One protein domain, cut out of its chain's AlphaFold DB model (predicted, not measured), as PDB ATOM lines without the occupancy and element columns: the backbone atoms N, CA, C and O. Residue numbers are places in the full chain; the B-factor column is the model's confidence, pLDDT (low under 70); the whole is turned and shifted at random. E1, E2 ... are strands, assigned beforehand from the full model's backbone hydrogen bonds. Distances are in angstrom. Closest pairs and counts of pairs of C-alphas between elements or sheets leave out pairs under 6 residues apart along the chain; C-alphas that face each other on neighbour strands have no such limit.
ATOM      1  N   PHE A 522     -27.499  17.842 -65.751       49.03
ATOM      2  CA  PHE A 522     -28.396  17.059 -66.604       49.03
ATOM      3  C   PHE A 522     -27.957  15.600 -66.778       49.03
ATOM      4  O   PHE A 522     -26.763  15.292 -66.844       49.03
ATOM      5  N   ALA A 523     -28.959  14.727 -66.920       45.19
ATOM      6  CA  ALA A 523     -28.828  13.388 -67.477       45.19
ATOM      7  C   ALA A 523     -29.736  13.272 -68.713       45.19
ATOM      8  O   ALA A 523     -30.945  13.082 -68.591       45.19
ATOM      9  N   PHE A 524     -29.170  13.460 -69.910       51.75
ATOM     10  CA  PHE A 524     -29.937  13.448 -71.160       51.75
ATOM     11  C   PHE A 524     -29.940  12.065 -71.814       51.75
ATOM     12  O   PHE A 524     -28.879  11.485 -72.035       51.75
ATOM     13  N   GLY A 525     -31.136  11.589 -72.170       49.91
ATOM     14  CA  GLY A 525     -31.384  10.382 -72.970       49.91
ATOM     15  C   GLY A 525     -32.163  10.667 -74.263       49.91
ATOM     16  O   GLY A 525     -32.883   9.795 -74.743       49.91
ATOM     17  N   TYR A 526     -32.121  11.909 -74.765       57.47
ATOM     18  CA  TYR A 526     -33.048  12.422 -75.781       57.47
ATOM     19  C   TYR A 526     -32.334  13.040 -76.992       57.47
ATOM     20  O   TYR A 526     -31.408  13.831 -76.845       57.47
ATOM     21  N   ASP A 527     -32.834  12.713 -78.184       63.66
ATOM     22  CA  ASP A 527     -32.428  13.259 -79.485       63.66
ATOM     23  C   ASP A 527     -32.741  14.767 -79.608       63.66
ATOM     24  O   ASP A 527     -33.911  15.160 -79.658       63.66
ATOM     25  N   PHE A 528     -31.726  15.615 -79.776       66.25
ATOM     26  CA  PHE A 528     -31.910  17.047 -80.036       66.25
ATOM     27  C   PHE A 528     -31.978  17.322 -81.545       66.25
ATOM     28  O   PHE A 528     -30.986  17.164 -82.258       66.25
ATOM     29  N   LYS A 529     -33.137  17.763 -82.049       73.38
ATOM     30  CA  LYS A 529     -33.361  18.142 -83.460       73.38
ATOM     31  C   LYS A 529     -33.724  19.622 -83.559       73.38
ATOM     32  O   LYS A 529     -34.677  20.040 -82.908       73.38
ATOM     33  N   TRP A 530     -33.007  20.407 -84.366       70.44
ATOM     34  CA  TRP A 530     -33.221  21.863 -84.442       70.44
ATOM     35  C   TRP A 530     -32.768  22.488 -85.778       70.44
ATOM     36  O   TRP A 530     -31.842  21.988 -86.428       70.44
ATOM     37  N   SER A 531     -33.391  23.606 -86.176       75.94
ATOM     38  CA  SER A 531     -32.952  24.444 -87.308       75.94
ATOM     39  C   SER A 531     -33.329  25.929 -87.168       75.94
ATOM     40  O   SER A 531     -34.470  26.210 -86.810       75.94
ATOM     41  N   GLY A 532     -32.426  26.856 -87.528       75.12
ATOM     42  CA  GLY A 532     -32.605  28.314 -87.373       75.12
ATOM     43  C   GLY A 532     -31.286  29.112 -87.285       75.12
ATOM     44  O   GLY A 532     -30.268  28.695 -87.837       75.12
ATOM     45  N   PHE A 533     -31.303  30.233 -86.556       79.06
ATOM     46  CA  PHE A 533     -30.134  30.953 -86.011       79.06
ATOM     47  C   PHE A 533     -30.211  30.899 -84.473       79.06
ATOM     48  O   PHE A 533     -31.320  30.983 -83.941       79.06
ATOM     49  N   VAL A 534     -29.090  30.721 -83.770       78.19
ATOM     50  CA  VAL A 534     -29.010  30.783 -82.298       78.19
ATOM     51  C   VAL A 534     -27.622  31.251 -81.858       78.19
ATOM     52  O   VAL A 534     -26.616  30.816 -82.408       78.19
ATOM     53  N   GLU A 535     -27.591  32.083 -80.826       78.94
ATOM     54  CA  GLU A 535     -26.390  32.628 -80.193       78.94
ATOM     55  C   GLU A 535     -26.482  32.346 -78.684       78.94
ATOM     56  O   GLU A 535     -27.549  32.523 -78.089       78.94
ATOM     57  N   TRP A 536     -25.393  31.891 -78.062       77.31
ATOM     58  CA  TRP A 536     -25.302  31.689 -76.613       77.31
ATOM     59  C   TRP A 536     -24.158  32.521 -76.040       77.31
ATOM     60  O   TRP A 536     -22.999  32.277 -76.356       77.31
ATOM     61  N   GLN A 537     -24.479  33.455 -75.147       79.69
ATOM     62  CA  GLN A 537     -23.498  34.245 -74.402       79.69
ATOM     63  C   GLN A 537     -23.398  33.712 -72.962       79.69
ATOM     64  O   GLN A 537     -24.423  33.438 -72.339       79.69
ATOM     65  N   TYR A 538     -22.185  33.597 -72.416       79.94
ATOM     66  CA  TYR A 538     -21.910  33.300 -70.998       79.94
ATOM     67  C   TYR A 538     -22.674  32.084 -70.439       79.94
ATOM     68  O   TYR A 538     -23.496  32.194 -69.522       79.94
ATOM     69  N   CYS A 539     -22.416  30.901 -71.001       75.50
ATOM     70  CA  CYS A 539     -23.165  29.688 -70.673       75.50
ATOM     71  C   CYS A 539     -22.336  28.618 -69.936       75.50
ATOM     72  O   CYS A 539     -21.181  28.362 -70.260       75.50
ATOM     73  N   GLN A 540     -22.920  27.976 -68.921       80.25
ATOM     74  CA  GLN A 540     -22.256  26.943 -68.112       80.25
ATOM     75  C   GLN A 540     -23.055  25.640 -68.123       80.25
ATOM     76  O   GLN A 540     -24.189  25.600 -67.643       80.25
ATOM     77  N   PHE A 541     -22.440  24.556 -68.592       72.62
ATOM     78  CA  PHE A 541     -23.037  23.222 -68.635       72.62
ATOM     79  C   PHE A 541     -22.317  22.259 -67.695       72.62
ATOM     80  O   PHE A 541     -21.142  21.952 -67.892       72.62
ATOM     81  N   HIS A 542     -23.050  21.703 -66.731       71.81
ATOM     82  CA  HIS A 542     -22.599  20.561 -65.936       71.81
ATOM     83  C   HIS A 542     -23.420  19.328 -66.324       71.81
ATOM     84  O   HIS A 542     -24.618  19.259 -66.045       71.81
ATOM     85  N   ILE A 543     -22.793  18.345 -66.970       68.62
ATOM     86  CA  ILE A 543     -23.463  17.141 -67.481       68.62
ATOM     87  C   ILE A 543     -22.784  15.905 -66.887       68.62
ATOM     88  O   ILE A 543     -21.600  15.658 -67.108       68.62
ATOM     89  N   ALA A 544     -23.525  15.129 -66.094       67.69
ATOM     90  CA  ALA A 544     -22.950  13.993 -65.375       67.69
ATOM     91  C   ALA A 544     -22.820  12.759 -66.282       67.69
ATOM     92  O   ALA A 544     -21.733  12.211 -66.438       67.69
ATOM     93  N   ILE A 545     -23.931  12.340 -66.894       67.81
ATOM     94  CA  ILE A 545     -23.994  11.222 -67.840       67.81
ATOM     95  C   ILE A 545     -24.994  11.600 -68.934       67.81
ATOM     96  O   ILE A 545     -26.126  11.953 -68.613       67.81
ATOM     97  N   CYS A 546     -24.636  11.517 -70.215       66.31
ATOM     98  CA  CYS A 546     -25.600  11.715 -71.307       66.31
ATOM     99  C   CYS A 546     -25.402  10.754 -72.487       66.31
ATOM    100  O   CYS A 546     -24.279  10.382 -72.821       66.31
ATOM    101  N   ALA A 547     -26.511  10.376 -73.124       69.50
ATOM    102  CA  ALA A 547     -26.602   9.503 -74.291       69.50
ATOM    103  C   ALA A 547     -27.638  10.095 -75.269       69.50
ATOM    104  O   ALA A 547     -28.838  10.044 -75.006       69.50
ATOM    105  N   HIS A 548     -27.187  10.731 -76.353       69.38
ATOM    106  CA  HIS A 548     -28.049  11.573 -77.203       69.38
ATOM    107  C   HIS A 548     -27.431  11.884 -78.574       69.38
ATOM    108  O   HIS A 548     -26.252  12.217 -78.651       69.38
ATOM    109  N   ASP A 549     -28.214  11.866 -79.657       71.19
ATOM    110  CA  ASP A 549     -27.786  12.492 -80.915       71.19
ATOM    111  C   ASP A 549     -28.146  13.982 -80.928       71.19
ATOM    112  O   ASP A 549     -29.273  14.364 -80.604       71.19
ATOM    113  N   PHE A 550     -27.261  14.802 -81.493       71.06
ATOM    114  CA  PHE A 550     -27.613  16.133 -81.989       71.06
ATOM    115  C   PHE A 550     -27.809  16.083 -83.506       71.06
ATOM    116  O   PHE A 550     -26.983  15.538 -84.236       71.06
ATOM    117  N   LYS A 551     -28.900  16.663 -84.008       78.38
ATOM    118  CA  LYS A 551     -29.251  16.735 -85.434       78.38
ATOM    119  C   LYS A 551     -29.640  18.174 -85.783       78.38
ATOM    120  O   LYS A 551     -30.777  18.587 -85.559       78.38
ATOM    121  N   TRP A 552     -28.690  18.945 -86.302       77.81
ATOM    122  CA  TRP A 552     -28.759  20.413 -86.288       77.81
ATOM    123  C   TRP A 552     -28.534  21.035 -87.672       77.81
ATOM    124  O   TRP A 552     -27.706  20.547 -88.450       77.81
ATOM    125  N   ARG A 553     -29.244  22.125 -87.992       81.75
ATOM    126  CA  ARG A 553     -29.102  22.829 -89.279       81.75
ATOM    127  C   ARG A 553     -29.328  24.343 -89.168       81.75
ATOM    128  O   ARG A 553     -30.477  24.775 -89.166       81.75
ATOM    129  N   GLY A 554     -28.269  25.149 -89.163       79.81
ATOM    130  CA  GLY A 554     -28.401  26.597 -88.971       79.81
ATOM    131  C   GLY A 554     -27.084  27.345 -88.784       79.81
ATOM    132  O   GLY A 554     -26.028  26.815 -89.117       79.81
ATOM    133  N   PHE A 555     -27.157  28.541 -88.207       82.19
ATOM    134  CA  PHE A 555     -26.007  29.280 -87.666       82.19
ATOM    135  C   PHE A 555     -26.016  29.150 -86.134       82.19
ATOM    136  O   PHE A 555     -27.023  29.535 -85.534       82.19
ATOM    137  N   VAL A 556     -24.963  28.586 -85.523       82.62
ATOM    138  CA  VAL A 556     -24.708  28.678 -84.067       82.62
ATOM    139  C   VAL A 556     -23.545  29.620 -83.811       82.62
ATOM    140  O   VAL A 556     -22.533  29.522 -84.498       82.62
ATOM    141  N   GLU A 557     -23.635  30.369 -82.725       83.19
ATOM    142  CA  GLU A 557     -22.498  31.032 -82.097       83.19
ATOM    143  C   GLU A 557     -22.511  30.773 -80.584       83.19
ATOM    144  O   GLU A 557     -23.577  30.705 -79.962       83.19
ATOM    145  N   TRP A 558     -21.329  30.580 -79.999       83.81
ATOM    146  CA  TRP A 558     -21.129  30.342 -78.569       83.81
ATOM    147  C   TRP A 558     -20.000  31.234 -78.054       83.81
ATOM    148  O   TRP A 558     -18.852  31.051 -78.449       83.81
ATOM    149  N   GLN A 559     -20.300  32.156 -77.145       84.88
ATOM    150  CA  GLN A 559     -19.336  33.082 -76.553       84.88
ATOM    151  C   GLN A 559     -19.190  32.819 -75.047       84.88
ATOM    152  O   GLN A 559     -20.182  32.794 -74.313       84.88
ATOM    153  N   TYR A 560     -17.953  32.685 -74.562       85.19
ATOM    154  CA  TYR A 560     -17.613  32.576 -73.132       85.19
ATOM    155  C   TYR A 560     -18.294  31.402 -72.402       85.19
ATOM    156  O   TYR A 560     -18.792  31.559 -71.283       85.19
ATOM    157  N   CYS A 561     -18.344  30.222 -73.027       80.19
ATOM    158  CA  CYS A 561     -19.058  29.067 -72.478       80.19
ATOM    159  C   CYS A 561     -18.149  27.976 -71.884       80.19
ATOM    160  O   CYS A 561     -17.124  27.608 -72.455       80.19
ATOM    161  N   GLN A 562     -18.553  27.406 -70.747       83.94
ATOM    162  CA  GLN A 562     -17.826  26.346 -70.039       83.94
ATOM    163  C   GLN A 562     -18.633  25.042 -69.997       83.94
ATOM    164  O   GLN A 562     -19.801  25.024 -69.604       83.94
ATOM    165  N   PHE A 563     -17.988  23.934 -70.355       80.50
ATOM    166  CA  PHE A 563     -18.584  22.605 -70.465       80.50
ATOM    167  C   PHE A 563     -17.836  21.614 -69.574       80.50
ATOM    168  O   PHE A 563     -16.700  21.239 -69.858       80.50
ATOM    169  N   HIS A 564     -18.486  21.146 -68.514       80.06
ATOM    170  CA  HIS A 564     -17.983  20.109 -67.617       80.06
ATOM    171  C   HIS A 564     -18.811  18.834 -67.805       80.06
ATOM    172  O   HIS A 564     -19.965  18.761 -67.371       80.06
ATOM    173  N   ILE A 565     -18.234  17.830 -68.470       75.38
ATOM    174  CA  ILE A 565     -18.932  16.603 -68.876       75.38
ATOM    175  C   ILE A 565     -18.198  15.378 -68.322       75.38
ATOM    176  O   ILE A 565     -17.092  15.061 -68.755       75.38
ATOM    177  N   ALA A 566     -18.791  14.666 -67.361       77.06
ATOM    178  CA  ALA A 566     -18.112  13.523 -66.744       77.06
ATOM    179  C   ALA A 566     -18.136  12.278 -67.652       77.06
ATOM    180  O   ALA A 566     -17.079  11.732 -67.960       77.06
ATOM    181  N   ILE A 567     -19.309  11.852 -68.129       77.00
ATOM    182  CA  ILE A 567     -19.443  10.755 -69.100       77.00
ATOM    183  C   ILE A 567     -20.409  11.168 -70.211       77.00
ATOM    184  O   ILE A 567     -21.517  11.631 -69.930       77.00
ATOM    185  N   CYS A 568     -20.048  10.966 -71.479       72.81
ATOM    186  CA  CYS A 568     -20.991  11.171 -72.578       72.81
ATOM    187  C   CYS A 568     -20.834  10.216 -73.767       72.81
ATOM    188  O   CYS A 568     -19.733   9.857 -74.181       72.81
ATOM    189  N   ALA A 569     -21.976   9.855 -74.351       76.44
ATOM    190  CA  ALA A 569     -22.103   9.205 -75.644       76.44
ATOM    191  C   ALA A 569     -22.976  10.083 -76.556       76.44
ATOM    192  O   ALA A 569     -24.093  10.456 -76.174       76.44
ATOM    193  N   HIS A 570     -22.487  10.462 -77.738       71.19
ATOM    194  CA  HIS A 570     -23.283  11.289 -78.651       71.19
ATOM    195  C   HIS A 570     -22.868  11.241 -80.121       71.19
ATOM    196  O   HIS A 570     -21.696  11.158 -80.478       71.19
ATOM    197  N   ASP A 571     -23.855  11.381 -80.997       75.25
ATOM    198  CA  ASP A 571     -23.673  11.450 -82.443       75.25
ATOM    199  C   ASP A 571     -24.034  12.877 -82.907       75.25
ATOM    200  O   ASP A 571     -25.209  13.255 -82.940       75.25
ATOM    201  N   PHE A 572     -23.036  13.702 -83.233       73.62
ATOM    202  CA  PHE A 572     -23.246  15.086 -83.683       73.62
ATOM    203  C   PHE A 572     -23.405  15.131 -85.206       73.62
ATOM    204  O   PHE A 572     -22.424  15.153 -85.947       73.62
ATOM    205  N   LYS A 573     -24.646  15.174 -85.696       81.94
ATOM    206  CA  LYS A 573     -24.994  15.267 -87.122       81.94
ATOM    207  C   LYS A 573     -25.403  16.704 -87.474       81.94
ATOM    208  O   LYS A 573     -26.514  17.127 -87.162       81.94
ATOM    209  N   TRP A 574     -24.533  17.476 -88.121       81.06
ATOM    210  CA  TRP A 574     -24.681  18.941 -88.161       81.06
ATOM    211  C   TRP A 574     -24.456  19.553 -89.564       81.06
ATOM    212  O   TRP A 574     -23.619  19.059 -90.328       81.06
ATOM    213  N   ARG A 575     -25.185  20.632 -89.925       84.44
ATOM    214  CA  ARG A 575     -25.030  21.351 -91.217       84.44
ATOM    215  C   ARG A 575     -25.347  22.869 -91.204       84.44
ATOM    216  O   ARG A 575     -26.524  23.223 -91.181       84.44
ATOM    217  N   GLY A 576     -24.364  23.753 -91.412       83.19
ATOM    218  CA  GLY A 576     -24.564  25.217 -91.523       83.19
ATOM    219  C   GLY A 576     -23.308  26.076 -91.262       83.19
ATOM    220  O   GLY A 576     -22.301  25.848 -91.929       83.19
ATOM    221  N   PHE A 577     -23.345  27.006 -90.295       84.44
ATOM    222  CA  PHE A 577     -22.175  27.731 -89.736       84.44
ATOM    223  C   PHE A 577     -22.109  27.555 -88.195       84.44
ATOM    224  O   PHE A 577     -23.150  27.685 -87.552       84.44
ATOM    225  N   VAL A 578     -20.957  27.214 -87.602       85.25
ATOM    226  CA  VAL A 578     -20.726  27.290 -86.139       85.25
ATOM    227  C   VAL A 578     -19.551  28.209 -85.861       85.25
ATOM    228  O   VAL A 578     -18.516  28.052 -86.502       85.25
ATOM    229  N   GLU A 579     -19.662  29.023 -84.826       86.94
ATOM    230  CA  GLU A 579     -18.534  29.709 -84.208       86.94
ATOM    231  C   GLU A 579     -18.507  29.459 -82.694       86.94
ATOM    232  O   GLU A 579     -19.552  29.370 -82.040       86.94
ATOM    233  N   TRP A 580     -17.305  29.296 -82.143       87.94
ATOM    234  CA  TRP A 580     -17.052  29.159 -80.709       87.94
ATOM    235  C   TRP A 580     -15.946  30.129 -80.301       87.94
ATOM    236  O   TRP A 580     -14.809  29.976 -80.737       87.94
ATOM    237  N   GLN A 581     -16.246  31.083 -79.429       89.25
ATOM    238  CA  GLN A 581     -15.290  32.047 -78.893       89.25
ATOM    239  C   GLN A 581     -15.120  31.833 -77.383       89.25
ATOM    240  O   GLN A 581     -16.102  31.722 -76.641       89.25
ATOM    241  N   TYR A 582     -13.874  31.799 -76.904       90.69
ATOM    242  CA  TYR A 582     -13.527  31.745 -75.473       90.69
ATOM    243  C   TYR A 582     -14.180  30.579 -74.701       90.69
ATOM    244  O   TYR A 582     -14.596  30.735 -73.549       90.69
ATOM    245  N   CYS A 583     -14.318  29.409 -75.335       85.38
ATOM    246  CA  CYS A 583     -15.007  28.259 -74.745       85.38
ATOM    247  C   CYS A 583     -14.047  27.251 -74.086       85.38
ATOM    248  O   CYS A 583     -13.003  26.906 -74.639       85.38
ATOM    249  N   GLN A 584     -14.412  26.728 -72.914       89.19
ATOM    250  CA  GLN A 584     -13.616  25.745 -72.164       89.19
ATOM    251  C   GLN A 584     -14.366  24.418 -72.014       89.19
ATOM    252  O   GLN A 584     -15.529  24.394 -71.611       89.19
ATOM    253  N   PHE A 585     -13.691  23.303 -72.276       85.25
ATOM    254  CA  PHE A 585     -14.255  21.956 -72.252       85.25
ATOM    255  C   PHE A 585     -13.419  21.044 -71.353       85.25
ATOM    256  O   PHE A 585     -12.282  20.714 -71.682       85.25
ATOM    257  N   HIS A 586     -13.991  20.575 -70.246       85.62
ATOM    258  CA  HIS A 586     -13.424  19.507 -69.423       85.62
ATOM    259  C   HIS A 586     -14.296  18.257 -69.558       85.62
ATOM    260  O   HIS A 586     -15.444  18.240 -69.104       85.62
ATOM    261  N   ILE A 587     -13.763  17.216 -70.198       81.50
ATOM    262  CA  ILE A 587     -14.499  15.990 -70.521       81.50
ATOM    263  C   ILE A 587     -13.740  14.779 -69.969       81.50
ATOM    264  O   ILE A 587     -12.653  14.458 -70.444       81.50
ATOM    265  N   ALA A 588     -14.280  14.088 -68.964       82.25
ATOM    266  CA  ALA A 588     -13.552  12.969 -68.358       82.25
ATOM    267  C   ALA A 588     -13.597  11.708 -69.242       82.25
ATOM    268  O   ALA A 588     -12.548  11.147 -69.551       82.25
ATOM    269  N   ILE A 589     -14.779  11.286 -69.703       81.62
ATOM    270  CA  ILE A 589     -14.932  10.155 -70.634       81.62
ATOM    271  C   ILE A 589     -15.928  10.521 -71.739       81.62
ATOM    272  O   ILE A 589     -17.063  10.901 -71.445       81.62
ATOM    273  N   CYS A 590     -15.552  10.349 -73.010       77.25
ATOM    274  CA  CYS A 590     -16.499  10.498 -74.120       77.25
ATOM    275  C   CYS A 590     -16.346   9.487 -75.265       77.25
ATOM    276  O   CYS A 590     -15.246   9.072 -75.627       77.25
ATOM    277  N   ALA A 591     -17.479   9.119 -75.864       80.25
ATOM    278  CA  ALA A 591     -17.563   8.306 -77.073       80.25
ATOM    279  C   ALA A 591     -18.465   9.008 -78.100       80.25
ATOM    280  O   ALA A 591     -19.654   9.197 -77.835       80.25
ATOM    281  N   HIS A 592     -17.934   9.438 -79.251       73.25
ATOM    282  CA  HIS A 592     -18.737  10.249 -80.174       73.25
ATOM    283  C   HIS A 592     -18.399  10.185 -81.663       73.25
ATOM    284  O   HIS A 592     -17.260  10.007 -82.084       73.25
ATOM    285  N   ASP A 593     -19.427  10.398 -82.483       77.19
ATOM    286  CA  ASP A 593     -19.355  10.288 -83.938       77.19
ATOM    287  C   ASP A 593     -19.828  11.613 -84.574       77.19
ATOM    288  O   ASP A 593     -21.025  11.884 -84.715       77.19
ATOM    289  N   PHE A 594     -18.873  12.489 -84.896       75.12
ATOM    290  CA  PHE A 594     -19.132  13.826 -85.445       75.12
ATOM    291  C   PHE A 594     -19.292  13.754 -86.969       75.12
ATOM    292  O   PHE A 594     -18.314  13.639 -87.702       75.12
ATOM    293  N   LYS A 595     -20.527  13.861 -87.468       83.56
ATOM    294  CA  LYS A 595     -20.890  13.825 -88.896       83.56
ATOM    295  C   LYS A 595     -21.321  15.218 -89.371       83.56
ATOM    296  O   LYS A 595     -22.488  15.596 -89.259       83.56
ATOM    297  N   TRP A 596     -20.391  16.002 -89.906       82.75
ATOM    298  CA  TRP A 596     -20.532  17.463 -89.969       82.75
ATOM    299  C   TRP A 596     -20.332  18.038 -91.389       82.75
ATOM    300  O   TRP A 596     -19.491  17.542 -92.148       82.75
ATOM    301  N   ARG A 597     -21.088  19.087 -91.778       86.12
ATOM    302  CA  ARG A 597     -20.962  19.757 -93.097       86.12
ATOM    303  C   ARG A 597     -21.327  21.262 -93.127       86.12
ATOM    304  O   ARG A 597     -22.511  21.584 -93.208       86.12
ATOM    305  N   GLY A 598     -20.356  22.173 -93.226       84.69
ATOM    306  CA  GLY A 598     -20.596  23.629 -93.237       84.69
ATOM    307  C   GLY A 598     -19.329  24.498 -93.141       84.69
ATOM    308  O   GLY A 598     -18.340  24.187 -93.800       84.69
ATOM    309  N   PHE A 599     -19.352  25.527 -92.289       86.44
ATOM    310  CA  PHE A 599     -18.182  26.273 -91.776       86.44
ATOM    311  C   PHE A 599     -18.110  26.126 -90.235       86.44
ATOM    312  O   PHE A 599     -19.159  26.254 -89.600       86.44
ATOM    313  N   VAL A 600     -16.951  25.781 -89.645       86.75
ATOM    314  CA  VAL A 600     -16.683  25.935 -88.194       86.75
ATOM    315  C   VAL A 600     -15.571  26.951 -88.014       86.75
ATOM    316  O   VAL A 600     -14.569  26.861 -88.719       86.75
ATOM    317  N   GLU A 601     -15.680  27.764 -86.980       89.00
ATOM    318  CA  GLU A 601     -14.563  28.490 -86.396       89.00
ATOM    319  C   GLU A 601     -14.503  28.260 -84.880       89.00
ATOM    320  O   GLU A 601     -15.534  28.138 -84.209       89.00
ATOM    321  N   TRP A 602     -13.289  28.140 -84.346       89.88
ATOM    322  CA  TRP A 602     -13.013  28.072 -82.912       89.88
ATOM    323  C   TRP A 602     -11.918  29.080 -82.572       89.88
ATOM    324  O   TRP A 602     -10.791  28.931 -83.033       89.88
ATOM    325  N   GLN A 603     -12.217  30.063 -81.733       90.88
ATOM    326  CA  GLN A 603     -11.270  31.065 -81.253       90.88
ATOM    327  C   GLN A 603     -11.078  30.919 -79.739       90.88
ATOM    328  O   GLN A 603     -12.050  30.813 -78.984       90.88
ATOM    329  N   TYR A 604      -9.828  30.936 -79.270       92.62
ATOM    330  CA  TYR A 604      -9.471  30.951 -77.840       92.62
ATOM    331  C   TYR A 604     -10.092  29.804 -77.014       92.62
ATOM    332  O   TYR A 604     -10.471  29.991 -75.855       92.62
ATOM    333  N   CYS A 605     -10.242  28.615 -77.610       88.69
ATOM    334  CA  CYS A 605     -10.907  27.479 -76.968       88.69
ATOM    335  C   CYS A 605      -9.924  26.509 -76.289       88.69
ATOM    336  O   CYS A 605      -8.880  26.165 -76.843       88.69
ATOM    337  N   GLN A 606     -10.269  26.014 -75.100       91.19
ATOM    338  CA  GLN A 606      -9.442  25.077 -74.327       91.19
ATOM    339  C   GLN A 606     -10.161  23.745 -74.105       91.19
ATOM    340  O   GLN A 606     -11.321  23.717 -73.696       91.19
ATOM    341  N   PHE A 607      -9.460  22.631 -74.312       87.38
ATOM    342  CA  PHE A 607      -9.994  21.275 -74.213       87.38
ATOM    343  C   PHE A 607      -9.105  20.414 -73.314       87.38
ATOM    344  O   PHE A 607      -7.975  20.096 -73.678       87.38
ATOM    345  N   HIS A 608      -9.623  19.967 -72.172       86.94
ATOM    346  CA  HIS A 608      -9.006  18.921 -71.355       86.94
ATOM    347  C   HIS A 608      -9.875  17.662 -71.416       86.94
ATOM    348  O   HIS A 608     -11.005  17.657 -70.925       86.94
ATOM    349  N   ILE A 609      -9.361  16.597 -72.033       83.38
ATOM    350  CA  ILE A 609     -10.107  15.354 -72.264       83.38
ATOM    351  C   ILE A 609      -9.317  14.170 -71.697       83.38
ATOM    352  O   ILE A 609      -8.239  13.850 -72.190       83.38
ATOM    353  N   ALA A 610      -9.819  13.504 -70.655       83.19
ATOM    354  CA  ALA A 610      -9.052  12.419 -70.033       83.19
ATOM    355  C   ALA A 610      -9.089  11.134 -70.882       83.19
ATOM    356  O   ALA A 610      -8.035  10.580 -71.191       83.19
ATOM    357  N   ILE A 611     -10.268  10.681 -71.315       83.19
ATOM    358  CA  ILE A 611     -10.420   9.521 -72.205       83.19
ATOM    359  C   ILE A 611     -11.431   9.839 -73.310       83.19
ATOM    360  O   ILE A 611     -12.568  10.215 -73.015       83.19
ATOM    361  N   CYS A 612     -11.068   9.632 -74.579       79.50
ATOM    362  CA  CYS A 612     -12.034   9.719 -75.677       79.50
ATOM    363  C   CYS A 612     -11.877   8.677 -76.794       79.50
ATOM    364  O   CYS A 612     -10.774   8.291 -77.177       79.50
ATOM    365  N   ALA A 613     -13.010   8.248 -77.348       81.31
ATOM    366  CA  ALA A 613     -13.087   7.393 -78.530       81.31
ATOM    367  C   ALA A 613     -13.986   8.060 -79.581       81.31
ATOM    368  O   ALA A 613     -15.166   8.287 -79.305       81.31
ATOM    369  N   HIS A 614     -13.463   8.420 -80.760       74.00
ATOM    370  CA  HIS A 614     -14.262   9.218 -81.699       74.00
ATOM    371  C   HIS A 614     -13.985   9.088 -83.197       74.00
ATOM    372  O   HIS A 614     -12.864   8.879 -83.652       74.00
ATOM    373  N   ASP A 615     -15.039   9.278 -83.989       77.69
ATOM    374  CA  ASP A 615     -15.028   9.085 -85.439       77.69
ATOM    375  C   ASP A 615     -15.544  10.355 -86.148       77.69
ATOM    376  O   ASP A 615     -16.749  10.576 -86.310       77.69
ATOM    377  N   PHE A 616     -14.615  11.242 -86.518       75.75
ATOM    378  CA  PHE A 616     -14.904  12.549 -87.120       75.75
ATOM    379  C   PHE A 616     -15.058  12.434 -88.641       75.75
ATOM    380  O   PHE A 616     -14.076  12.357 -89.375       75.75
ATOM    381  N   LYS A 617     -16.297  12.469 -89.139       84.00
ATOM    382  CA  LYS A 617     -16.667  12.393 -90.561       84.00
ATOM    383  C   LYS A 617     -17.114  13.771 -91.067       84.00
ATOM    384  O   LYS A 617     -18.273  14.158 -90.916       84.00
ATOM    385  N   TRP A 618     -16.210  14.528 -91.679       83.19
ATOM    386  CA  TRP A 618     -16.357  15.985 -91.803       83.19
ATOM    387  C   TRP A 618     -16.196  16.506 -93.248       83.19
ATOM    388  O   TRP A 618     -15.369  15.991 -94.008       83.19
ATOM    389  N   ARG A 619     -16.968  17.538 -93.651       86.62
ATOM    390  CA  ARG A 619     -16.865  18.174 -94.988       86.62
ATOM    391  C   ARG A 619     -17.266  19.666 -95.056       86.62
ATOM    392  O   ARG A 619     -18.460  19.956 -95.136       86.62
ATOM    393  N   GLY A 620     -16.320  20.596 -95.191       85.12
ATOM    394  CA  GLY A 620     -16.600  22.043 -95.263       85.12
ATOM    395  C   GLY A 620     -15.359  22.952 -95.219       85.12
ATOM    396  O   GLY A 620     -14.388  22.669 -95.918       85.12
ATOM    397  N   PHE A 621     -15.385  23.981 -94.368       86.81
ATOM    398  CA  PHE A 621     -14.225  24.767 -93.895       86.81
ATOM    399  C   PHE A 621     -14.147  24.682 -92.351       86.81
ATOM    400  O   PHE A 621     -15.195  24.810 -91.715       86.81
ATOM    401  N   VAL A 622     -12.981  24.391 -91.750       87.31
ATOM    402  CA  VAL A 622     -12.720  24.635 -90.309       87.31
ATOM    403  C   VAL A 622     -11.591  25.639 -90.184       87.31
ATOM    404  O   VAL A 622     -10.579  25.479 -90.859       87.31
ATOM    405  N   GLU A 623     -11.712  26.535 -89.223       89.50
ATOM    406  CA  GLU A 623     -10.598  27.285 -88.667       89.50
ATOM    407  C   GLU A 623     -10.519  27.092 -87.144       89.50
ATOM    408  O   GLU A 623     -11.541  26.967 -86.458       89.50
ATOM    409  N   TRP A 624      -9.297  27.006 -86.621       90.38
ATOM    410  CA  TRP A 624      -9.005  26.997 -85.188       90.38
ATOM    411  C   TRP A 624      -7.925  28.039 -84.902       90.38
ATOM    412  O   TRP A 624      -6.806  27.903 -85.387       90.38
ATOM    413  N   GLN A 625      -8.224  29.037 -84.082       91.12
ATOM    414  CA  GLN A 625      -7.287  30.069 -83.648       91.12
ATOM    415  C   GLN A 625      -7.080  29.981 -82.132       91.12
ATOM    416  O   GLN A 625      -8.042  29.873 -81.364       91.12
ATOM    417  N   TYR A 626      -5.827  30.043 -81.674       93.19
ATOM    418  CA  TYR A 626      -5.463  30.117 -80.249       93.19
ATOM    419  C   TYR A 626      -6.053  28.988 -79.377       93.19
ATOM    420  O   TYR A 626      -6.406  29.205 -78.215       93.19
ATOM    421  N   CYS A 627      -6.199  27.779 -79.932       89.50
ATOM    422  CA  CYS A 627      -6.836  26.655 -79.243       89.50
ATOM    423  C   CYS A 627      -5.824  25.726 -78.545       89.50
ATOM    424  O   CYS A 627      -4.785  25.379 -79.104       89.50
ATOM    425  N   GLN A 628      -6.143  25.269 -77.331       91.69
ATOM    426  CA  GLN A 628      -5.286  24.372 -76.541       91.69
ATOM    427  C   GLN A 628      -5.980  23.036 -76.256       91.69
ATOM    428  O   GLN A 628      -7.124  23.007 -75.807       91.69
ATOM    429  N   PHE A 629      -5.269  21.927 -76.455       87.62
ATOM    430  CA  PHE A 629      -5.778  20.566 -76.295       87.62
ATOM    431  C   PHE A 629      -4.853  19.749 -75.392       87.62
ATOM    432  O   PHE A 629      -3.725  19.441 -75.771       87.62
ATOM    433  N   HIS A 630      -5.337  19.325 -74.228       87.00
ATOM    434  CA  HIS A 630      -4.682  18.321 -73.390       87.00
ATOM    435  C   HIS A 630      -5.531  17.048 -73.378       87.00
ATOM    436  O   HIS A 630      -6.646  17.046 -72.850       87.00
ATOM    437  N   ILE A 631      -5.026  15.964 -73.968       83.50
ATOM    438  CA  ILE A 631      -5.762  14.702 -74.114       83.50
ATOM    439  C   ILE A 631      -4.937  13.555 -73.524       83.50
ATOM    440  O   ILE A 631      -3.873  13.225 -74.041       83.50
ATOM    441  N   ALA A 632      -5.392  12.926 -72.438       83.00
ATOM    442  CA  ALA A 632      -4.582  11.886 -71.796       83.00
ATOM    443  C   ALA A 632      -4.603  10.569 -72.597       83.00
ATOM    444  O   ALA A 632      -3.543  10.033 -72.912       83.00
ATOM    445  N   ILE A 633      -5.780  10.069 -72.984       83.56
ATOM    446  CA  ILE A 633      -5.917   8.872 -73.828       83.56
ATOM    447  C   ILE A 633      -6.951   9.125 -74.927       83.56
ATOM    448  O   ILE A 633      -8.089   9.493 -74.628       83.56
ATOM    449  N   CYS A 634      -6.606   8.868 -76.192       80.50
ATOM    450  CA  CYS A 634      -7.596   8.884 -77.270       80.50
ATOM    451  C   CYS A 634      -7.433   7.811 -78.357       80.50
ATOM    452  O   CYS A 634      -6.330   7.424 -78.735       80.50
ATOM    453  N   ALA A 635      -8.564   7.347 -78.889       81.69
ATOM    454  CA  ALA A 635      -8.634   6.447 -80.037       81.69
ATOM    455  C   ALA A 635      -9.554   7.058 -81.102       81.69
ATOM    456  O   ALA A 635     -10.733   7.284 -80.819       81.69
ATOM    457  N   HIS A 636      -9.050   7.374 -82.302       74.38
ATOM    458  CA  HIS A 636      -9.859   8.140 -83.255       74.38
ATOM    459  C   HIS A 636      -9.618   7.952 -84.755       74.38
ATOM    460  O   HIS A 636      -8.506   7.751 -85.231       74.38
ATOM    461  N   VAL A 644      -8.966  22.993 -93.867       87.31
ATOM    462  CA  VAL A 644      -8.688  23.316 -92.445       87.31
ATOM    463  C   VAL A 644      -7.604  24.373 -92.398       87.31
ATOM    464  O   VAL A 644      -6.611  24.235 -93.107       87.31
ATOM    465  N   GLU A 645      -7.731  25.292 -91.459       89.19
ATOM    466  CA  GLU A 645      -6.629  26.093 -90.954       89.19
ATOM    467  C   GLU A 645      -6.532  25.962 -89.428       89.19
ATOM    468  O   GLU A 645      -7.543  25.843 -88.727       89.19
ATOM    469  N   TRP A 646      -5.303  25.912 -88.916       90.56
ATOM    470  CA  TRP A 646      -5.002  25.948 -87.486       90.56
ATOM    471  C   TRP A 646      -3.938  27.014 -87.243       90.56
ATOM    472  O   TRP A 646      -2.827  26.887 -87.748       90.56
ATOM    473  N   GLN A 647      -4.239  28.026 -86.440       90.94
ATOM    474  CA  GLN A 647      -3.316  29.089 -86.060       90.94
ATOM    475  C   GLN A 647      -3.090  29.064 -84.543       90.94
ATOM    476  O   GLN A 647      -4.040  28.973 -83.761       90.94
ATOM    477  N   TYR A 648      -1.833  29.163 -84.104       93.00
ATOM    478  CA  TYR A 648      -1.451  29.294 -82.686       93.00
ATOM    479  C   TYR A 648      -2.015  28.190 -81.764       93.00
ATOM    480  O   TYR A 648      -2.346  28.443 -80.604       93.00
ATOM    481  N   CYS A 649      -2.161  26.961 -82.275       89.44
ATOM    482  CA  CYS A 649      -2.773  25.854 -81.534       89.44
ATOM    483  C   CYS A 649      -1.739  24.960 -80.825       89.44
ATOM    484  O   CYS A 649      -0.696  24.623 -81.386       89.44
ATOM    485  N   GLN A 650      -2.038  24.520 -79.601       91.44
ATOM    486  CA  GLN A 650      -1.156  23.656 -78.802       91.44
ATOM    487  C   GLN A 650      -1.826  22.320 -78.467       91.44
ATOM    488  O   GLN A 650      -2.966  22.288 -78.009       91.44
ATOM    489  N   PHE A 651      -1.098  21.217 -78.632       87.62
ATOM    490  CA  PHE A 651      -1.582  19.853 -78.421       87.62
ATOM    491  C   PHE A 651      -0.628  19.078 -77.512       87.62
ATOM    492  O   PHE A 651       0.502  18.787 -77.898       87.62
ATOM    493  N   HIS A 652      -1.090  18.667 -76.334       86.69
ATOM    494  CA  HIS A 652      -0.400  17.696 -75.486       86.69
ATOM    495  C   HIS A 652      -1.234  16.416 -75.408       86.69
ATOM    496  O   HIS A 652      -2.342  16.424 -74.868       86.69
ATOM    497  N   ILE A 653      -0.721  15.314 -75.956       84.00
ATOM    498  CA  ILE A 653      -1.435  14.034 -76.020       84.00
ATOM    499  C   ILE A 653      -0.572  12.931 -75.402       84.00
ATOM    500  O   ILE A 653       0.493  12.613 -75.924       84.00
ATOM    501  N   ALA A 654      -0.991  12.329 -74.287       83.00
ATOM    502  CA  ALA A 654      -0.140  11.333 -73.626       83.00
ATOM    503  C   ALA A 654      -0.145   9.987 -74.378       83.00
ATOM    504  O   ALA A 654       0.921   9.464 -74.696       83.00
ATOM    505  N   ILE A 655      -1.318   9.445 -74.721       83.62
ATOM    506  CA  ILE A 655      -1.440   8.214 -75.518       83.62
ATOM    507  C   ILE A 655      -2.498   8.403 -76.606       83.62
ATOM    508  O   ILE A 655      -3.638   8.758 -76.300       83.62
ATOM    509  N   CYS A 656      -2.169   8.105 -77.868       81.19
ATOM    510  CA  CYS A 656      -3.183   8.059 -78.924       81.19
ATOM    511  C   CYS A 656      -3.018   6.960 -79.983       81.19
ATOM    512  O   CYS A 656      -1.916   6.611 -80.399       81.19
TER     513      CYS A 656
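AT A GLANCE: This is residues 522 to 636 and 644 to 656 of the 1134 residues of the protein "Polycystic kidney disease protein 1-like 3" of Valsa mali (UniProt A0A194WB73). The chain is wound in stacked turns, a solenoid of strands lying side by side. Bent strands E4, E6, E8 and E10, followed by E12, make one run of the wall and short strands E5, E7, E9 and E11 another, while E3, itself bent, spans both; E1 and E2 lie at one end of the stack, E11 and E12 at the other. The 128 printed residues hold no named helix and twelve named strands, E1 to E12 in chain order, in one branched, twisted sheet whose neighbour pairs are parallel. The class is all strand. The whole is compact, with a radius of gyration of the C-alphas of 14.0 A and spans of 39 by 35 by 29 A.

IN THESE COORDINATES: The longest strand by residues is E3, residues 539 to 559; it bends by 166 degrees at residue 549, and its first and last C-alphas are 7.8 A apart. E4 is residues 562 to 574, 20.7 A long, E6 residues 584 to 596, 20.8 A, and E8 residues 606 to 618, 20.9 A; they bend by 118, 117 and 117 degrees. E10, residues 628 to 636, is 18.2 A long, and E12, residues 650 to 656, 15.7 A. The short strands are E5, residues 577 to 581, E7, residues 599 to 603, E9, residues 621 to 625, and E11, residues 644 to 647. E2, residues 528 to 537, is 20.0 A long and bends by 103 degrees at residue 531. E1, residues 522 to 524, begins with C-alpha 522 at (-28.396, 17.059, -66.604); E12 ends with C-alpha 656 at (-3.183, 8.059, -78.924).

HOW THE PARTS SIT: E1 and E2 lie on one side of E3, E4 and E5 on the other side. N 544 and O 522 are within hydrogen-bond range at 3.3 A, as are N 530 and O 551 at 3.1 A, N 541 and O 562 at 2.9 A, and N 556 and O 577 at 2.9 A. E4 and E6 are parallel at 2 degrees, with N 563 and O 584 at 2.8 A. E6 and E8 are also parallel at 2 degrees, with N 585 and O 606 at 2.8 A. E8 pairs with E10, N 607 and O 628 at 2.8 A, and E10 with E12, N 629 and O 650 at 2.8 A. Among the short strands, E5 pairs with E7, N 578 and O 599 at 2.9 A, E7 with E9, N 600 and O 621 at 2.9 A, and E9 with E11, N 645 and O 622 at 2.9 A. E4 and E7 are apart, for instance.

THE WHOLE: The two C-alphas farthest apart, those of Gly 532 and Ala 654, are 39.1 A apart. Residues 637 to 643 are not printed, and C-alphas 636 and 644 are 17.8 A apart across the cut. The links that are printed whole are tight. The mean pLDDT of the printed part is 80.5; residues 522 to 528 and 543 to 548 are under 70.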